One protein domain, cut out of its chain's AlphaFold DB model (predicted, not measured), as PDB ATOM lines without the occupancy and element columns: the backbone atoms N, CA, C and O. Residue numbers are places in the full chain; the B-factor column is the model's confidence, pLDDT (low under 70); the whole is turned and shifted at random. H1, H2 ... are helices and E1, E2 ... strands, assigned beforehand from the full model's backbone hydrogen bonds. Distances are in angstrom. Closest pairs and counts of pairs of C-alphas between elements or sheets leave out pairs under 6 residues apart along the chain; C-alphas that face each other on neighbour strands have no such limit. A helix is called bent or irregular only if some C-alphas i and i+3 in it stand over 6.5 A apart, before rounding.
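What this domain is: This is residues 29 to 63, 74 to 165 and 187 to 192 of the 301 residues of the protein "Tfc1p" of Saccharomyces cerevisiae (strain CEN.PK113-7D) (UniProt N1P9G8). A short two-stranded ribbon, E1 and E2, lies alongside one long helix, H5, which forms the core; H4 and H6 pack side by side with H5 in a triangle. H1 leads into E1 at one end, and the small helices H2 and H3 lie at the other, by the last residues of H5. The 133 printed residues hold H1, E1, H2, H3, E2, H4, H5 and H6 in that order, mostly helix, with 60 residues in named elements, under half. The antiparallel sheet has the order E1 - E2; the whole is compact, radius of gyration of the C-alphas 15.0 A, spanning 47 by 38 by 24 A.

Where its parts are: E1 is residues 39 to 43, 13.1 A long, from C-alpha 39 at (161.671, 124.262, 98.093); E2 is 90 to 92. H5, residues 124 to 142, measures 26.3 A and ends at (143.537, 135.035, 97.981). H1 is 32 to 37, H2 46 to 50, H3 52 to 57, H4 100 to 107 and H6 150 to 157. H1 is irregular, but only just: C-alphas 33 and 36 are 6.8 A apart.

How they stand to each other: E1 and E2 are antiparallel, with N 40 and O 91 at 2.8 A. The closest C-alphas of E1 and H5, Phe 42 and Lys 135, are 7.2 A apart; those of H1 and E2, Tyr 37 and Gln 92, 5.2 A. H5 is the hub. Its residues 126 to 134 alone touch H4, closest C-alphas Ile 130 and Ile 102, 5.8 A, as a hairpin at a shallow tilt of 14 degrees. Residues 129 to 133 alone touch H6, closest C-alphas Lys 129 and Phe 156, 5.6 A, another hairpin, at 29 degrees. H3 and H5 only just touch, with 3 pairs of C-alphas within 8 A, closest Val 54 and Val 142, 5.5 A. H2 and H3 are close but not clearly touching, closest C-alphas Leu 49 and Lys 55, 5.8 A. Every O i to N i+4 pair is within hydrogen-bond range in H2 to H6; H1 has 0 of 2, but 2 of 3 O i to N i+3 pairs.

The domain as a whole: The farthest C-alphas, Pro 52 and Asp 113, are 47.0 A apart. Cuts leave gaps of 16.4 A from C-alpha 63 to 74 and 20.6 A from 165 to 187. The link H4 to H5 is long. Residues 163 to 165 and 187 to 192 have pLDDT under 70.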
ATOM      1  N   ARG A  29     171.964 116.964 100.035       94.81
ATOM      2  CA  ARG A  29     171.637 115.531 100.004       94.81
ATOM      3  C   ARG A  29     172.466 114.720 100.998       94.81
ATOM      4  O   ARG A  29     172.208 113.530 101.160       94.81
ATOM      5  N   SER A  30     173.469 115.322 101.644       94.81
ATOM      6  CA  SER A  30     174.364 114.613 102.562       94.81
ATOM      7  C   SER A  30     173.834 114.522 103.993       94.81
ATOM      8  O   SER A  30     174.270 113.643 104.734       94.81
ATOM      9  N   SER A  31     172.934 115.421 104.404       94.75
ATOM     10  CA  SER A  31     172.384 115.462 105.764       94.75
ATOM     11  C   SER A  31     170.909 115.858 105.791       94.75
ATOM     12  O   SER A  31     170.489 116.779 105.090       94.75
ATOM     13  N   VAL A  32     170.154 115.205 106.678       94.88
ATOM     14  CA  VAL A  32     168.740 115.491 106.975       94.88
ATOM     15  C   VAL A  32     168.540 116.917 107.497       94.88
ATOM     16  O   VAL A  32     167.475 117.496 107.314       94.88
ATOM     17  N   GLU A  33     169.558 117.533 108.102       94.38
ATOM     18  CA  GLU A  33     169.480 118.914 108.610       94.38
ATOM     19  C   GLU A  33     169.140 119.935 107.511       94.38
ATOM     20  O   GLU A  33     168.580 120.998 107.792       94.38
ATOM     21  N   TYR A  34     169.431 119.595 106.251       95.44
ATOM     22  CA  TYR A  34     169.120 120.421 105.089       95.44
ATOM     23  C   TYR A  34     167.719 120.179 104.507       95.44
ATOM     24  O   TYR A  34     167.333 120.861 103.554       95.44
ATOM     25  N   ALA A  35     166.936 119.254 105.075       94.38
ATOM     26  CA  ALA A  35     165.554 118.998 104.665       94.38
ATOM     27  C   ALA A  35     164.685 120.259 104.783       94.38
ATOM     28  O   ALA A  35     163.899 120.560 103.891       94.38
ATOM     29  N   GLN A  36     164.883 121.057 105.835       94.44
ATOM     30  CA  GLN A  36     164.150 122.311 106.042       94.44
ATOM     31  C   GLN A  36     164.365 123.352 104.925       94.44
ATOM     32  O   GLN A  36     163.536 124.234 104.750       94.44
ATOM     33  N   TYR A  37     165.444 123.235 104.144       95.50
ATOM     34  CA  TYR A  37     165.751 124.153 103.043       95.50
ATOM     35  C   TYR A  37     165.226 123.677 101.687       95.50
ATOM     36  O   TYR A  37     165.500 124.327 100.677       95.50
ATOM     37  N   GLN A  38     164.507 122.549 101.643       95.38
ATOM     38  CA  GLN A  38     163.808 122.114 100.438       95.38
ATOM     39  C   GLN A  38     162.760 123.141 100.016       95.38
ATOM     40  O   GLN A  38     162.160 123.801 100.858       95.38
ATOM     41  N   THR A  39     162.531 123.253  98.716       94.69
ATOM     42  CA  THR A  39     161.671 124.262  98.093       94.69
ATOM     43  C   THR A  39     160.396 123.668  97.531       94.69
ATOM     44  O   THR A  39     160.428 122.686  96.795       94.69
ATOM     45  N   GLU A  40     159.289 124.352  97.782       93.25
ATOM     46  CA  GLU A  40     157.970 124.053  97.244       93.25
ATOM     47  C   GLU A  40     157.438 125.278  96.499       93.25
ATOM     48  O   GLU A  40     157.531 126.401  96.995       93.25
ATOM     49  N   TYR A  41     156.883 125.079  95.301       91.81
ATOM     50  CA  TYR A  41     156.309 126.162  94.498       91.81
ATOM     51  C   TYR A  41     154.788 126.075  94.506       91.81
ATOM     52  O   TYR A  41     154.208 125.047  94.149       91.81
ATOM     53  N   PHE A  42     154.138 127.169  94.893       91.00
ATOM     54  CA  PHE A  42     152.687 127.263  94.993       91.00
ATOM     55  C   PHE A  42     152.137 128.220  93.934       91.00
ATOM     56  O   PHE A  42     152.262 129.436  94.049       91.00
ATOM     57  N   LYS A  43     151.478 127.695  92.897       88.06
ATOM     58  CA  LYS A  43     150.957 128.515  91.793       88.06
ATOM     59  C   LYS A  43     149.490 128.870  91.997       88.06
ATOM     60  O   LYS A  43     148.636 128.007  91.838       88.06
ATOM     61  N   ILE A  44     149.164 130.133  92.290       84.31
ATOM     62  CA  ILE A  44     147.757 130.576  92.391       84.31
ATOM     63  C   ILE A  44     147.033 130.328  91.058       84.31
ATOM     64  O   ILE A  44     147.555 130.619  89.983       84.31
ATOM     65  N   GLU A  45     145.802 129.816  91.125       79.44
ATOM     66  CA  GLU A  45     144.999 129.529  89.934       79.44
ATOM     67  C   GLU A  45     144.787 130.782  89.078       79.44
ATOM     68  O   GLU A  45     144.283 131.807  89.547       79.44
ATOM     69  N   ARG A  46     145.065 130.670  87.775       80.94
ATOM     70  CA  ARG A  46     144.853 131.757  86.803       80.94
ATOM     71  C   ARG A  46     143.400 132.255  86.788       80.94
ATOM     72  O   ARG A  46     143.148 133.452  86.630       80.94
ATOM     73  N   LYS A  47     142.438 131.349  86.997       79.00
ATOM     74  CA  LYS A  47     141.005 131.672  87.100       79.00
ATOM     75  C   LYS A  47     140.725 132.589  88.293       79.00
ATOM     76  O   LYS A  47     140.036 133.594  88.137       79.00
ATOM     77  N   LEU A  48     141.321 132.302  89.453       76.69
ATOM     78  CA  LEU A  48     141.202 133.150  90.641       76.69
ATOM     79  C   LEU A  48     141.849 134.513  90.401       76.69
ATOM     80  O   LEU A  48     141.222 135.536  90.668       76.69
ATOM     81  N   LEU A  49     143.042 134.539  89.804       79.69
ATOM     82  CA  LEU A  49     143.741 135.778  89.458       79.69
ATOM     83  C   LEU A  49     142.979 136.648  88.455       79.69
ATOM     84  O   LEU A  49     143.272 137.831  88.358       79.69
ATOM     85  N   SER A  50     142.000 136.118  87.721       81.31
ATOM     86  CA  SER A  50     141.173 136.923  86.812       81.31
ATOM     87  C   SER A  50     140.175 137.810  87.566       81.31
ATOM     88  O   SER A  50     139.798 138.871  87.068       81.31
ATOM     89  N   SER A  51     139.786 137.420  88.784       83.50
ATOM     90  CA  SER A  51     138.839 138.179  89.598       83.50
ATOM     91  C   SER A  51     139.474 139.461  90.157       83.50
ATOM     92  O   SER A  51     140.539 139.408  90.780       83.50
ATOM     93  N   PRO A  52     138.823 140.633  90.015       81.56
ATOM     94  CA  PRO A  52     139.357 141.898  90.523       81.56
ATOM     95  C   PRO A  52     139.483 141.922  92.052       81.56
ATOM     96  O   PRO A  52     140.371 142.585  92.585       81.56
ATOM     97  N   ILE A  53     138.626 141.178  92.761       79.62
ATOM     98  CA  ILE A  53     138.668 141.055  94.226       79.62
ATOM     99  C   ILE A  53     139.953 140.338  94.645       79.62
ATOM    100  O   ILE A  53     140.673 140.807  95.520       79.62
ATOM    101  N   VAL A  54     140.266 139.242  93.959       81.38
ATOM    102  CA  VAL A  54     141.467 138.445  94.203       81.38
ATOM    103  C   VAL A  54     142.731 139.246  93.896       81.38
ATOM    104  O   VAL A  54     143.629 139.307  94.732       81.38
ATOM    105  N   LYS A  55     142.784 139.932  92.745       82.31
ATOM    106  CA  LYS A  55     143.936 140.778  92.376       82.31
ATOM    107  C   LYS A  55     144.249 141.852  93.419       82.31
ATOM    108  O   LYS A  55     145.400 142.251  93.541       82.31
ATOM    109  N   LYS A  56     143.240 142.338  94.148       83.31
ATOM    110  CA  LYS A  56     143.426 143.322  95.222       83.31
ATOM    111  C   LYS A  56     144.057 142.712  96.479       83.31
ATOM    112  O   LYS A  56     144.749 143.426  97.199       83.31
ATOM    113  N   ASN A  57     143.797 141.434  96.747       84.00
ATOM    114  CA  ASN A  57     144.296 140.733  97.931       84.00
ATOM    115  C   ASN A  57     145.719 140.194  97.737       84.00
ATOM    116  O   ASN A  57     146.467 140.101  98.705       84.00
ATOM    117  N   VAL A  58     146.095 139.848  96.502       84.94
ATOM    118  CA  VAL A  58     147.459 139.413  96.173       84.94
ATOM    119  C   VAL A  58     148.417 140.603  96.316       84.94
ATOM    120  O   VAL A  58     148.135 141.684  95.787       84.94
ATOM    121  N   PRO A  59     149.540 140.447  97.037       85.75
ATOM    122  CA  PRO A  59     150.479 141.531  97.229       85.75
ATOM    123  C   PRO A  59     151.116 141.908  95.893       85.75
ATOM    124  O   PRO A  59     151.376 141.067  95.032       85.75
ATOM    125  N   LYS A  60     151.383 143.201  95.724       84.25
ATOM    126  CA  LYS A  60     152.176 143.677  94.592       84.25
ATOM    127  C   LYS A  60     153.605 143.138  94.710       84.25
ATOM    128  O   LYS A  60     154.066 142.967  95.845       84.25
ATOM    129  N   PRO A  61     154.293 142.919  93.577       81.44
ATOM    130  CA  PRO A  61     155.687 142.506  93.598       81.44
ATOM    131  C   PRO A  61     156.531 143.489  94.425       81.44
ATOM    132  O   PRO A  61     156.199 144.682  94.493       81.44
ATOM    133  N   PRO A  62     157.593 142.994  95.082       83.25
ATOM    134  CA  PRO A  62     158.483 143.837  95.860       83.25
ATOM    135  C   PRO A  62     159.106 144.927  94.976       83.25
ATOM    136  O   PRO A  62     159.417 144.675  93.810       83.25
ATOM    137  N   PRO A  63     159.308 146.146  95.503       84.81
ATOM    138  CA  PRO A  63     160.089 147.148  94.795       84.81
ATOM    139  C   PRO A  63     161.553 146.695  94.686       84.81
ATOM    140  O   PRO A  63     162.059 146.006  95.569       84.81
ATOM    141  N   ILE A  74     165.270 137.108 107.988       86.12
ATOM    142  CA  ILE A  74     164.399 136.917 106.827       86.12
ATOM    143  C   ILE A  74     163.156 137.778 107.014       86.12
ATOM    144  O   ILE A  74     162.469 137.670 108.044       86.12
ATOM    145  N   ASP A  75     162.873 138.596 106.004       90.56
ATOM    146  CA  ASP A  75     161.724 139.491 105.959       90.56
ATOM    147  C   ASP A  75     160.411 138.734 106.181       90.56
ATOM    148  O   ASP A  75     160.207 137.638 105.646       90.56
ATOM    149  N   SER A  76     159.492 139.313 106.954       89.00
ATOM    150  CA  SER A  76     158.213 138.653 107.230       89.00
ATOM    151  C   SER A  76     157.355 138.460 105.975       89.00
ATOM    152  O   SER A  76     156.497 137.581 105.952       89.00
ATOM    153  N   ARG A  77     157.597 139.234 104.910       90.81
ATOM    154  CA  ARG A  77     156.883 139.153 103.625       90.81
ATOM    155  C   ARG A  77     157.288 137.950 102.772       90.81
ATOM    156  O   ARG A  77     156.571 137.636 101.826       90.81
ATOM    157  N   PHE A  78     158.379 137.256 103.101       90.44
ATOM    158  CA  PHE A  78     158.741 135.976 102.471       90.44
ATOM    159  C   PHE A  78     158.270 134.759 103.273       90.44
ATOM    160  O   PHE A  78     158.419 133.633 102.814       90.44
ATOM    161  N   LYS A  79     157.700 134.959 104.467       92.75
ATOM    162  CA  LYS A  79     157.246 133.870 105.340       92.75
ATOM    163  C   LYS A  79     155.767 133.589 105.142       92.75
ATOM    164  O   LYS A  79     154.968 134.513 104.997       92.75
ATOM    165  N   PHE A  80     155.406 132.316 105.217       93.38
ATOM    166  CA  PHE A  80     154.018 131.888 105.244       93.38
ATOM    167  C   PHE A  80     153.570 131.708 106.697       93.38
ATOM    168  O   PHE A  80     154.022 130.805 107.394       93.38
ATOM    169  N   ASP A  81     152.698 132.599 107.166       90.19
ATOM    170  CA  ASP A  81     152.189 132.624 108.546       90.19
ATOM    171  C   ASP A  81     150.680 132.329 108.642       90.19
ATOM    172  O   ASP A  81     150.091 132.441 109.722       90.19
ATOM    173  N   GLY A  82     150.037 132.017 107.511       86.81
ATOM    174  CA  GLY A  82     148.588 131.841 107.409       86.81
ATOM    175  C   GLY A  82     147.782 133.127 107.654       86.81
ATOM    176  O   GLY A  82     146.577 133.057 107.886       86.81
ATOM    177  N   LYS A  83     148.407 134.310 107.646       87.81
ATOM    178  CA  LYS A  83     147.741 135.612 107.855       87.81
ATOM    179  C   LYS A  83     147.984 136.587 106.716       87.81
ATOM    180  O   LYS A  83     147.141 137.445 106.469       87.81
ATOM    181  N   ARG A  84     149.135 136.491 106.054       88.25
ATOM    182  CA  ARG A  84     149.477 137.282 104.871       88.25
ATOM    183  C   ARG A  84     149.891 136.369 103.728       88.25
ATOM    184  O   ARG A  84     150.476 135.310 103.933       88.25
ATOM    185  N   ILE A  85     149.621 136.824 102.512       90.00
ATOM    186  CA  ILE A  85     150.143 136.187 101.307       90.00
ATOM    187  C   ILE A  85     151.605 136.639 101.145       90.00
ATOM    188  O   ILE A  85     151.846 137.852 101.142       90.00
ATOM    189  N   PRO A  86     152.571 135.712 101.025       91.94
ATOM    190  CA  PRO A  86     153.967 136.063 100.782       91.94
ATOM    191  C   PRO A  86     154.174 136.747  99.426       91.94
ATOM    192  O   PRO A  86     153.400 136.548  98.489       91.94
ATOM    193  N   TRP A  87     155.250 137.523  99.295       89.56
ATOM    194  CA  TRP A  87     155.640 138.151  98.025       89.56
ATOM    195  C   TRP A  87     156.088 137.160  96.958       89.56
ATOM    196  O   TRP A  87     155.931 137.428  95.770       89.56
ATOM    197  N   TYR A  88     156.640 136.029  97.383       89.06
ATOM    198  CA  TYR A  88     157.114 134.980  96.501       89.06
ATOM    199  C   TYR A  88     156.535 133.645  96.948       89.06
ATOM    200  O   TYR A  88     156.417 133.389  98.145       89.06
ATOM    201  N   LEU A  89     156.133 132.814  95.989       90.81
ATOM    202  CA  LEU A  89     155.421 131.562  96.261       90.81
ATOM    203  C   LEU A  89     156.273 130.314  96.030       90.81
ATOM    204  O   LEU A  89     155.773 129.203  96.184       90.81
ATOM    205  N   MET A  90     157.549 130.482  95.682       92.00
ATOM    206  CA  MET A  90     158.533 129.421  95.841       92.00
ATOM    207  C   MET A  90     159.129 129.561  97.237       92.00
ATOM    208  O   MET A  90     159.902 130.477  97.516       92.00
ATOM    209  N   LEU A  91     158.691 128.697  98.138       93.38
ATOM    210  CA  LEU A  91     158.959 128.805  99.561       93.38
ATOM    211  C   LEU A  91     159.777 127.609 100.011       93.38
ATOM    212  O   LEU A  91     159.480 126.467  99.661       93.38
ATOM    213  N   GLN A  92     160.802 127.883 100.809       94.81
ATOM    214  CA  GLN A  92     161.518 126.838 101.522       94.81
ATOM    215  C   GLN A  92     160.671 126.332 102.697       94.81
ATOM    216  O   GLN A  92     159.850 127.079 103.236       94.81
ATOM    217  N   ILE A  93     160.831 125.061 103.083       94.25
ATOM    218  CA  ILE A  93     160.017 124.448 104.145       94.25
ATOM    219  C   ILE A  93     160.146 125.223 105.465       94.25
ATOM    220  O   ILE A  93     159.141 125.431 106.140       94.25
ATOM    221  N   ASP A  94     161.333 125.717 105.813       94.06
ATOM    222  CA  ASP A  94     161.582 126.538 107.004       94.06
ATOM    223  C   ASP A  94     160.727 127.817 107.064       94.06
ATOM    224  O   ASP A  94     160.274 128.215 108.141       94.06
ATOM    225  N   LEU A  95     160.418 128.416 105.911       93.81
ATOM    226  CA  LEU A  95     159.542 129.586 105.791       93.81
ATOM    227  C   LEU A  95     158.056 129.257 106.002       93.81
ATOM    228  O   LEU A  95     157.256 130.178 106.183       93.81
ATOM    229  N   LEU A  96     157.690 127.971 105.992       93.75
ATOM    230  CA  LEU A  96     156.330 127.472 106.218       93.75
ATOM    231  C   LEU A  96     156.077 127.062 107.679       93.75
ATOM    232  O   LEU A  96     154.933 127.065 108.128       93.75
ATOM    233  N   ILE A  97     157.129 126.739 108.444       91.00
ATOM    234  CA  ILE A  97     157.030 126.257 109.842       91.00
ATOM    235  C   ILE A  97     156.456 127.331 110.788       91.00
ATOM    236  O   ILE A  97     156.028 127.029 111.900       91.00
ATOM    237  N   GLY A  98     156.400 128.597 110.363       88.69
ATOM    238  CA  GLY A  98     155.744 129.657 111.131       88.69
ATOM    239  C   GLY A  98     154.233 129.454 111.310       88.69
ATOM    240  O   GLY A  98     153.656 129.992 112.258       88.69
ATOM    241  N   GLU A  99     153.592 128.681 110.431       92.06
ATOM    242  CA  GLU A  99     152.163 128.390 110.496       92.06
ATOM    243  C   GLU A  99     151.889 127.157 111.394       92.06
ATOM    244  O   GLU A  99     152.500 126.100 111.205       92.06
ATOM    245  N   PRO A 100     150.984 127.253 112.392       91.44
ATOM    246  CA  PRO A 100     150.750 126.183 113.364       91.44
ATOM    247  C   PRO A 100     150.339 124.818 112.791       91.44
ATOM    248  O   PRO A 100     150.729 123.788 113.346       91.44
ATOM    249  N   ASN A 101     149.525 124.769 111.733       90.81
ATOM    250  CA  ASN A 101     149.069 123.511 111.142       90.81
ATOM    251  C   ASN A 101     150.190 122.787 110.392       90.81
ATOM    252  O   ASN A 101     150.264 121.560 110.474       90.81
ATOM    253  N   ILE A 102     151.058 123.526 109.707       92.31
ATOM    254  CA  ILE A 102     152.242 123.009 109.020       92.31
ATOM    255  C   ILE A 102     153.301 122.595 110.037       92.31
ATOM    256  O   ILE A 102     153.849 121.501 109.916       92.31
ATOM    257  N   ALA A 103     153.542 123.405 111.071       92.81
ATOM    258  CA  ALA A 103     154.488 123.086 112.140       92.81
ATOM    259  C   ALA A 103     154.153 121.755 112.831       92.81
ATOM    260  O   ALA A 103     155.040 120.954 113.114       92.81
ATOM    261  N   GLU A 104     152.866 121.486 113.070       92.00
ATOM    262  CA  GLU A 104     152.411 120.211 113.632       92.00
ATOM    263  C   GLU A 104     152.728 119.027 112.709       92.00
ATOM    264  O   GLU A 104     153.157 117.979 113.190       92.00
ATOM    265  N   VAL A 105     152.541 119.173 111.394       90.69
ATOM    266  CA  VAL A 105     152.912 118.119 110.439       90.69
ATOM    267  C   VAL A 105     154.426 117.941 110.432       90.69
ATOM    268  O   VAL A 105     154.884 116.818 110.602       90.69
ATOM    269  N   PHE A 106     155.183 119.037 110.324       91.19
ATOM    270  CA  PHE A 106     156.644 119.048 110.258       91.19
ATOM    271  C   PHE A 106     157.305 118.378 111.472       91.19
ATOM    272  O   PHE A 106     158.201 117.557 111.309       91.19
ATOM    273  N   HIS A 107     156.838 118.659 112.693       90.44
ATOM    274  CA  HIS A 107     157.385 118.038 113.907       90.44
ATOM    275  C   HIS A 107     157.127 116.529 114.005       90.44
ATOM    276  O   HIS A 107     157.852 115.837 114.715       90.44
ATOM    277  N   ASN A 108     156.107 116.023 113.312       90.25
ATOM    278  CA  ASN A 108     155.766 114.603 113.279       90.25
ATOM    279  C   ASN A 108     156.355 113.877 112.056       90.25
ATOM    280  O   ASN A 108     156.049 112.703 111.850       90.25
ATOM    281  N   VAL A 109     157.157 114.560 111.230       90.62
ATOM    282  CA  VAL A 109     157.756 113.970 110.029       90.62
ATOM    283  C   VAL A 109     158.790 112.923 110.404       90.62
ATOM    284  O   VAL A 109     159.670 113.141 111.236       90.62
ATOM    285  N   GLU A 110     158.736 111.809 109.682       90.38
ATOM    286  CA  GLU A 110     159.806 110.825 109.654       90.38
ATOM    287  C   GLU A 110     160.592 110.967 108.353       90.38
ATOM    288  O   GLU A 110     160.070 110.718 107.261       90.38
ATOM    289  N   TYR A 111     161.861 111.344 108.474       93.44
ATOM    290  CA  TYR A 111     162.749 111.495 107.327       93.44
ATOM    291  C   TYR A 111     163.139 110.146 106.713       93.44
ATOM    292  O   TYR A 111     163.111 109.100 107.364       93.44
ATOM    293  N   LEU A 112     163.504 110.182 105.435       91.88
ATOM    294  CA  LEU A 112     164.091 109.053 104.723       91.88
ATOM    295  C   LEU A 112     165.548 108.842 105.151       91.88
ATOM    296  O   LEU A 112     166.258 109.797 105.453       91.88
ATOM    297  N   ASP A 113     166.028 107.598 105.082       92.44
ATOM    298  CA  ASP A 113     167.438 107.276 105.361       92.44
ATOM    299  C   ASP A 113     168.399 107.916 104.346       92.44
ATOM    300  O   ASP A 113     169.575 108.142 104.633       92.44
ATOM    301  N   LYS A 114     167.908 108.178 103.129       92.88
ATOM    302  CA  LYS A 114     168.642 108.829 102.042       92.88
ATOM    303  C   LYS A 114     167.734 109.801 101.305       92.88
ATOM    304  O   LYS A 114     166.590 109.457 101.004       92.88
ATOM    305  N   ALA A 115     168.282 110.960 100.952       93.06
ATOM    306  CA  ALA A 115     167.615 111.895 100.064       93.06
ATOM    307  C   ALA A 115     167.347 111.246  98.700       93.06
ATOM    308  O   ALA A 115     168.240 110.635  98.107       93.06
ATOM    309  N   ASN A 116     166.127 111.402  98.196       92.44
ATOM    310  CA  ASN A 116     165.762 111.014  96.840       92.44
ATOM    311  C   ASN A 116     165.635 112.253  95.930       92.44
ATOM    312  O   ASN A 116     165.670 113.395  96.389       92.44
ATOM    313  N   GLU A 117     165.476 112.025  94.630       89.88
ATOM    314  CA  GLU A 117     165.414 113.099  93.627       89.88
ATOM    315  C   GLU A 117     164.052 113.810  93.564       89.88
ATOM    316  O   GLU A 117     163.971 114.919  93.049       89.88
ATOM    317  N   LEU A 118     162.984 113.204  94.095       88.25
ATOM    318  CA  LEU A 118     161.613 113.711  93.945       88.25
ATOM    319  C   LEU A 118     161.108 114.477  95.177       88.25
ATOM    320  O   LEU A 118     160.494 115.531  95.061       88.25
ATOM    321  N   THR A 119     161.330 113.927  96.365       91.06
ATOM    322  CA  THR A 119     160.841 114.422  97.660       91.06
ATOM    323  C   THR A 119     161.969 114.792  98.627       91.06
ATOM    324  O   THR A 119     161.699 115.285  99.724       91.06
ATOM    325  N   GLY A 120     163.230 114.580  98.242       93.75
ATOM    326  CA  GLY A 120     164.394 114.856  99.075       93.75
ATOM    327  C   GLY A 120     164.406 113.949 100.294       93.75
ATOM    328  O   GLY A 120     164.403 112.727 100.159       93.75
ATOM    329  N   TRP A 121     164.418 114.544 101.481       96.12
ATOM    330  CA  TRP A 121     164.428 113.840 102.763       96.12
ATOM    331  C   TRP A 121     163.039 113.489 103.294       96.12
ATOM    332  O   TRP A 121     162.936 112.701 104.232       96.12
ATOM    333  N   PHE A 122     161.974 114.056 102.732       94.06
ATOM    334  CA  PHE A 122     160.618 113.815 103.216       94.06
ATOM    335  C   PHE A 122     159.987 112.602 102.545       94.06
ATOM    336  O   PHE A 122     160.230 112.306 101.372       94.06
ATOM    337  N   LYS A 123     159.082 111.944 103.269       92.75
ATOM    338  CA  LYS A 123     158.134 111.007 102.668       92.75
ATOM    339  C   LYS A 123     157.124 111.780 101.820       92.75
ATOM    340  O   LYS A 123     156.689 112.872 102.184       92.75
ATOM    341  N   GLU A 124     156.697 111.174 100.715       90.44
ATOM    342  CA  GLU A 124     155.718 111.773  99.798       90.44
ATOM    343  C   GLU A 124     154.429 112.188 100.522       90.44
ATOM    344  O   GLU A 124     153.904 113.273 100.285       90.44
ATOM    345  N   LEU A 125     153.952 111.359 101.458       90.44
ATOM    346  CA  LEU A 125     152.744 111.645 102.228       90.44
ATOM    347  C   LEU A 125     152.864 112.946 103.031       90.44
ATOM    348  O   LEU A 125     151.925 113.737 103.038       90.44
ATOM    349  N   ASP A 126     154.002 113.182 103.678       91.75
ATOM    350  CA  ASP A 126     154.183 114.343 104.549       91.75
ATOM    351  C   ASP A 126     154.289 115.637 103.742       91.75
ATOM    352  O   ASP A 126     153.637 116.626 104.087       91.75
ATOM    353  N   LEU A 127     154.987 115.609 102.600       91.38
ATOM    354  CA  LEU A 127     154.962 116.735 101.664       91.38
ATOM    355  C   LEU A 127     153.549 116.993 101.156       91.38
ATOM    356  O   LEU A 127     153.094 118.129 101.176       91.38
ATOM    357  N   VAL A 128     152.805 115.961 100.756       91.56
ATOM    358  CA  VAL A 128     151.428 116.137 100.270       91.56
ATOM    359  C   VAL A 128     150.530 116.777 101.334       91.56
ATOM    360  O   VAL A 128     149.710 117.629 100.988       91.56
ATOM    361  N   LYS A 129     150.701 116.442 102.619       92.06
ATOM    362  CA  LYS A 129     149.982 117.107 103.719       92.06
ATOM    363  C   LYS A 129     150.321 118.595 103.796       92.06
ATOM    364  O   LYS A 129     149.400 119.410 103.787       92.06
ATOM    365  N   ILE A 130     151.611 118.945 103.818       92.62
ATOM    366  CA  ILE A 130     152.076 120.344 103.848       92.62
ATOM    367  C   ILE A 130     151.527 121.101 102.634       92.62
ATOM    368  O   ILE A 130     150.891 122.144 102.780       92.62
ATOM    369  N   ARG A 131     151.671 120.521 101.438       92.44
ATOM    370  CA  ARG A 131     151.201 121.097 100.175       92.44
ATOM    371  C   ARG A 131     149.697 121.354 100.180       92.44
ATOM    372  O   ARG A 131     149.267 122.431  99.775       92.44
ATOM    373  N   ARG A 132     148.888 120.399 100.660       91.44
ATOM    374  CA  ARG A 132     147.424 120.545 100.764       91.44
ATOM    375  C   ARG A 132     147.026 121.642 101.755       91.44
ATOM    376  O   ARG A 132     146.090 122.384 101.461       91.44
ATOM    377  N   ILE A 133     147.723 121.762 102.886       92.25
ATOM    378  CA  ILE A 133     147.464 122.812 103.882       92.25
ATOM    379  C   ILE A 133     147.769 124.191 103.289       92.25
ATOM    380  O   ILE A 133     146.874 125.033 103.260       92.25
ATOM    381  N   VAL A 134     148.965 124.389 102.719       92.56
ATOM    382  CA  VAL A 134     149.343 125.665 102.085       92.56
ATOM    383  C   VAL A 134     148.383 126.009 100.949       92.56
ATOM    384  O   VAL A 134     147.874 127.123 100.900       92.56
ATOM    385  N   LYS A 135     148.057 125.047 100.071       91.00
ATOM    386  CA  LYS A 135     147.083 125.221  98.979       91.00
ATOM    387  C   LYS A 135     145.728 125.706  99.497       91.00
ATOM    388  O   LYS A 135     145.147 126.642  98.950       91.00
ATOM    389  N   TYR A 136     145.221 125.080 100.554       91.25
ATOM    390  CA  TYR A 136     143.935 125.438 101.136       91.25
ATOM    391  C   TYR A 136     143.951 126.842 101.753       91.25
ATOM    392  O   TYR A 136     143.093 127.665 101.430       91.25
ATOM    393  N   GLU A 137     144.929 127.129 102.609       91.56
ATOM    394  CA  GLU A 137     145.024 128.413 103.303       91.56
ATOM    395  C   GLU A 137     145.312 129.560 102.330       91.56
ATOM    396  O   GLU A 137     144.609 130.569 102.351       91.56
ATOM    397  N   LEU A 138     146.254 129.378 101.399       91.06
ATOM    398  CA  LEU A 138     146.545 130.350 100.345       91.06
ATOM    399  C   LEU A 138     145.310 130.618  99.478       91.06
ATOM    400  O   LEU A 138     144.991 131.775  99.216       91.06
ATOM    401  N   GLY A 139     144.573 129.574  99.085       88.50
ATOM    402  CA  GLY A 139     143.326 129.718  98.333       88.50
ATOM    403  C   GLY A 139     142.279 130.558  99.074       88.50
ATOM    404  O   GLY A 139     141.660 131.439  98.474       88.50
ATOM    405  N   CYS A 140     142.119 130.345 100.383       89.19
ATOM    406  CA  CYS A 140     141.234 131.157 101.220       89.19
ATOM    407  C   CYS A 140     141.716 132.616 101.331       89.19
ATOM    408  O   CYS A 140     140.923 133.534 101.106       89.19
ATOM    409  N   MET A 141     143.009 132.844 101.593       89.69
ATOM    410  CA  MET A 141     143.583 134.191 101.736       89.69
ATOM    411  C   MET A 141     143.434 135.024 100.463       89.69
ATOM    412  O   MET A 141     143.049 136.191 100.509       89.69
ATOM    413  N   VAL A 142     143.678 134.410  99.304       87.69
ATOM    414  CA  VAL A 142     143.537 135.035  97.981       87.69
ATOM    415  C   VAL A 142     142.093 135.510  97.747       87.69
ATOM    416  O   VAL A 142     141.863 136.583  97.185       87.69
ATOM    417  N   GLN A 143     141.105 134.774  98.257       86.00
ATOM    418  CA  GLN A 143     139.686 135.150  98.224       86.00
ATOM    419  C   GLN A 143     139.294 136.175  99.307       86.00
ATOM    420  O   GLN A 143     138.174 136.683  99.289       86.00
ATOM    421  N   GLY A 144     140.205 136.514 100.222       84.25
ATOM    422  CA  GLY A 144     139.977 137.444 101.329       84.25
ATOM    423  C   GLY A 144     139.383 136.794 102.580       84.25
ATOM    424  O   GLY A 144     138.933 137.513 103.471       84.25
ATOM    425  N   ASN A 145     139.368 135.461 102.656       87.12
ATOM    426  CA  ASN A 145     138.932 134.723 103.835       87.12
ATOM    427  C   ASN A 145     140.140 134.210 104.631       87.12
ATOM    428  O   ASN A 145     140.925 133.409 104.132       87.12
ATOM    429  N   TYR A 146     140.244 134.623 105.891       86.12
ATOM    430  CA  TYR A 146     141.308 134.207 106.812       86.12
ATOM    431  C   TYR A 146     140.798 133.254 107.906       86.12
ATOM    432  O   TYR A 146     141.538 132.876 108.811       86.12
ATOM    433  N   GLU A 147     139.524 132.860 107.840       87.38
ATOM    434  CA  GLU A 147     138.934 131.875 108.740       87.38
ATOM    435  C   GLU A 147     138.969 130.484 108.100       87.38
ATOM    436  O   GLU A 147     138.207 130.148 107.187       87.38
ATOM    437  N   TYR A 148     139.876 129.649 108.603       89.31
ATOM    438  CA  TYR A 148     140.098 128.307 108.083       89.31
ATOM    439  C   TYR A 148     139.161 127.271 108.711       89.31
ATOM    440  O   TYR A 148     138.931 127.233 109.924       89.31
ATOM    441  N   ASN A 149     138.648 126.359 107.883       89.50
ATOM    442  CA  ASN A 149     137.812 125.263 108.346       89.50
ATOM    443  C   ASN A 149     138.671 124.213 109.068       89.50
ATOM    444  O   ASN A 149     139.413 123.447 108.446       89.50
ATOM    445  N   LYS A 150     138.501 124.129 110.390       89.81
ATOM    446  CA  LYS A 150     139.233 123.201 111.266       89.81
ATOM    447  C   LYS A 150     139.067 121.730 110.876       89.81
ATOM    448  O   LYS A 150     139.995 120.951 111.070       89.81
ATOM    449  N   TYR A 151     137.918 121.333 110.322       87.69
ATOM    450  CA  TYR A 151     137.682 119.949 109.898       87.69
ATOM    451  C   TYR A 151     138.490 119.594 108.651       87.69
ATOM    452  O   TYR A 151     139.069 118.512 108.604       87.69
ATOM    453  N   LYS A 152     138.588 120.514 107.680       87.06
ATOM    454  CA  LYS A 152     139.428 120.321 106.485       87.06
ATOM    455  C   LYS A 152     140.909 120.243 106.851       87.06
ATOM    456  O   LYS A 152     141.599 119.333 106.409       87.06
ATOM    457  N   LEU A 153     141.377 121.133 107.726       88.81
ATOM    458  CA  LEU A 153     142.761 121.103 108.210       88.81
ATOM    459  C   LEU A 153     143.070 119.814 108.978       88.81
ATOM    460  O   LEU A 153     144.094 119.179 108.737       88.81
ATOM    461  N   LYS A 154     142.160 119.375 109.859       89.75
ATOM    462  CA  LYS A 154     142.301 118.094 110.562       89.75
ATOM    463  C   LYS A 154     142.355 116.923 109.584       89.75
ATOM    464  O   LYS A 154     143.202 116.053 109.752       89.75
ATOM    465  N   TYR A 155     141.497 116.928 108.565       89.00
ATOM    466  CA  TYR A 155     141.487 115.908 107.522       89.00
ATOM    467  C   TYR A 155     142.852 115.782 106.839       89.00
ATOM    468  O   TYR A 155     143.407 114.684 106.800       89.00
ATOM    469  N   PHE A 156     143.431 116.904 106.393       89.19
ATOM    470  CA  PHE A 156     144.753 116.909 105.763       89.19
ATOM    471  C   PHE A 156     145.837 116.368 106.696       89.19
ATOM    472  O   PHE A 156     146.625 115.530 106.277       89.19
ATOM    473  N   LYS A 157     145.835 116.743 107.979       87.81
ATOM    474  CA  LYS A 157     146.804 116.220 108.960       87.81
ATOM    475  C   LYS A 157     146.696 114.704 109.152       87.81
ATOM    476  O   LYS A 157     147.710 114.014 109.223       87.81
ATOM    477  N   THR A 158     145.472 114.178 109.209       87.38
ATOM    478  CA  THR A 158     145.199 112.748 109.453       87.38
ATOM    479  C   THR A 158     145.259 111.870 108.204       87.38
ATOM    480  O   THR A 158     144.981 110.676 108.283       87.38
ATOM    481  N   MET A 159     145.594 112.440 107.048       84.94
ATOM    482  CA  MET A 159     145.652 111.722 105.780       84.94
ATOM    483  C   MET A 159     146.652 110.556 105.850       84.94
ATOM    484  O   MET A 159     147.814 110.747 106.211       84.94
ATOM    485  N   LEU A 160     146.187 109.350 105.505       81.12
ATOM    486  CA  LEU A 160     146.980 108.112 105.562       81.12
ATOM    487  C   LEU A 160     147.571 107.709 104.204       81.12
ATOM    488  O   LEU A 160     148.591 107.028 104.161       81.12
ATOM    489  N   PHE A 161     146.951 108.129 103.099       79.56
ATOM    490  CA  PHE A 161     147.339 107.730 101.746       79.56
ATOM    491  C   PHE A 161     147.363 108.934 100.814       79.56
ATOM    492  O   PHE A 161     146.487 109.783 100.908       79.56
ATOM    493  N   VAL A 162     148.328 108.972  99.888       73.69
ATOM    494  CA  VAL A 162     148.491 110.043  98.883       73.69
ATOM    495  C   VAL A 162     147.307 110.098  97.906       73.69
ATOM    496  O   VAL A 162     146.851 111.180  97.536       73.69
ATOM    497  N   LYS A 163     146.784 108.925  97.523       66.19
ATOM    498  CA  LYS A 163     145.578 108.767  96.704       66.19
ATOM    499  C   LYS A 163     144.410 108.350  97.598       66.19
ATOM    500  O   LYS A 163     144.450 107.282  98.201       66.19
ATOM    501  N   GLU A 164     143.356 109.162  97.633       52.94
ATOM    502  CA  GLU A 164     142.090 108.837  98.316       52.94
ATOM    503  C   GLU A 164     141.413 107.567  97.762       52.94
ATOM    504  O   GLU A 164     140.624 106.940  98.457       52.94
ATOM    505  N   SER A 165     141.783 107.120  96.557       41.66
ATOM    506  CA  SER A 165     141.230 105.946  95.870       41.66
ATOM    507  C   SER A 165     141.812 104.582  96.287       41.66
ATOM    508  O   SER A 165     141.563 103.582  95.622       41.66
ATOM    509  N   GLY A 187     157.347 118.403  89.756       46.84
ATOM    510  CA  GLY A 187     156.847 118.542  91.134       46.84
ATOM    511  C   GLY A 187     156.043 119.818  91.419       46.84
ATOM    512  O   GLY A 187     155.887 120.195  92.583       46.84
ATOM    513  N   ASP A 188     155.502 120.464  90.388       51.22
ATOM    514  CA  ASP A 188     154.652 121.645  90.527       51.22
ATOM    515  C   ASP A 188     153.276 121.352  91.129       51.22
ATOM    516  O   ASP A 188     152.599 120.371  90.813       51.22
ATOM    517  N   ILE A 189     152.827 122.255  92.007       55.66
ATOM    518  CA  ILE A 189     151.516 122.170  92.651       55.66
ATOM    519  C   ILE A 189     150.565 123.091  91.902       55.66
ATOM    520  O   ILE A 189     150.365 124.258  92.255       55.66
ATOM    521  N   ASN A 190     149.942 122.540  90.864       48.53
ATOM    522  CA  ASN A 190     148.874 123.230  90.163       48.53
ATOM    523  C   ASN A 190     147.643 123.350  91.070       48.53
ATOM    524  O   ASN A 190     147.049 122.366  91.537       48.53
ATOM    525  N   MET A 191     147.228 124.589  91.333       59.78
ATOM    526  CA  MET A 191     146.024 124.820  92.122       59.78
ATOM    527  C   MET A 191     144.748 124.425  91.336       59.78
ATOM    528  O   MET A 191     143.792 123.991  91.961       59.78
ATOM    529  N   ASP A 192     144.792 124.390  89.993       48.38
ATOM    530  CA  ASP A 192     143.648 124.215  89.064       48.38
ATOM    531  C   ASP A 192     142.803 122.937  89.278       48.38
ATOM    532  O   ASP A 192     141.601 122.923  89.010       48.38
TER     533      ASP A 192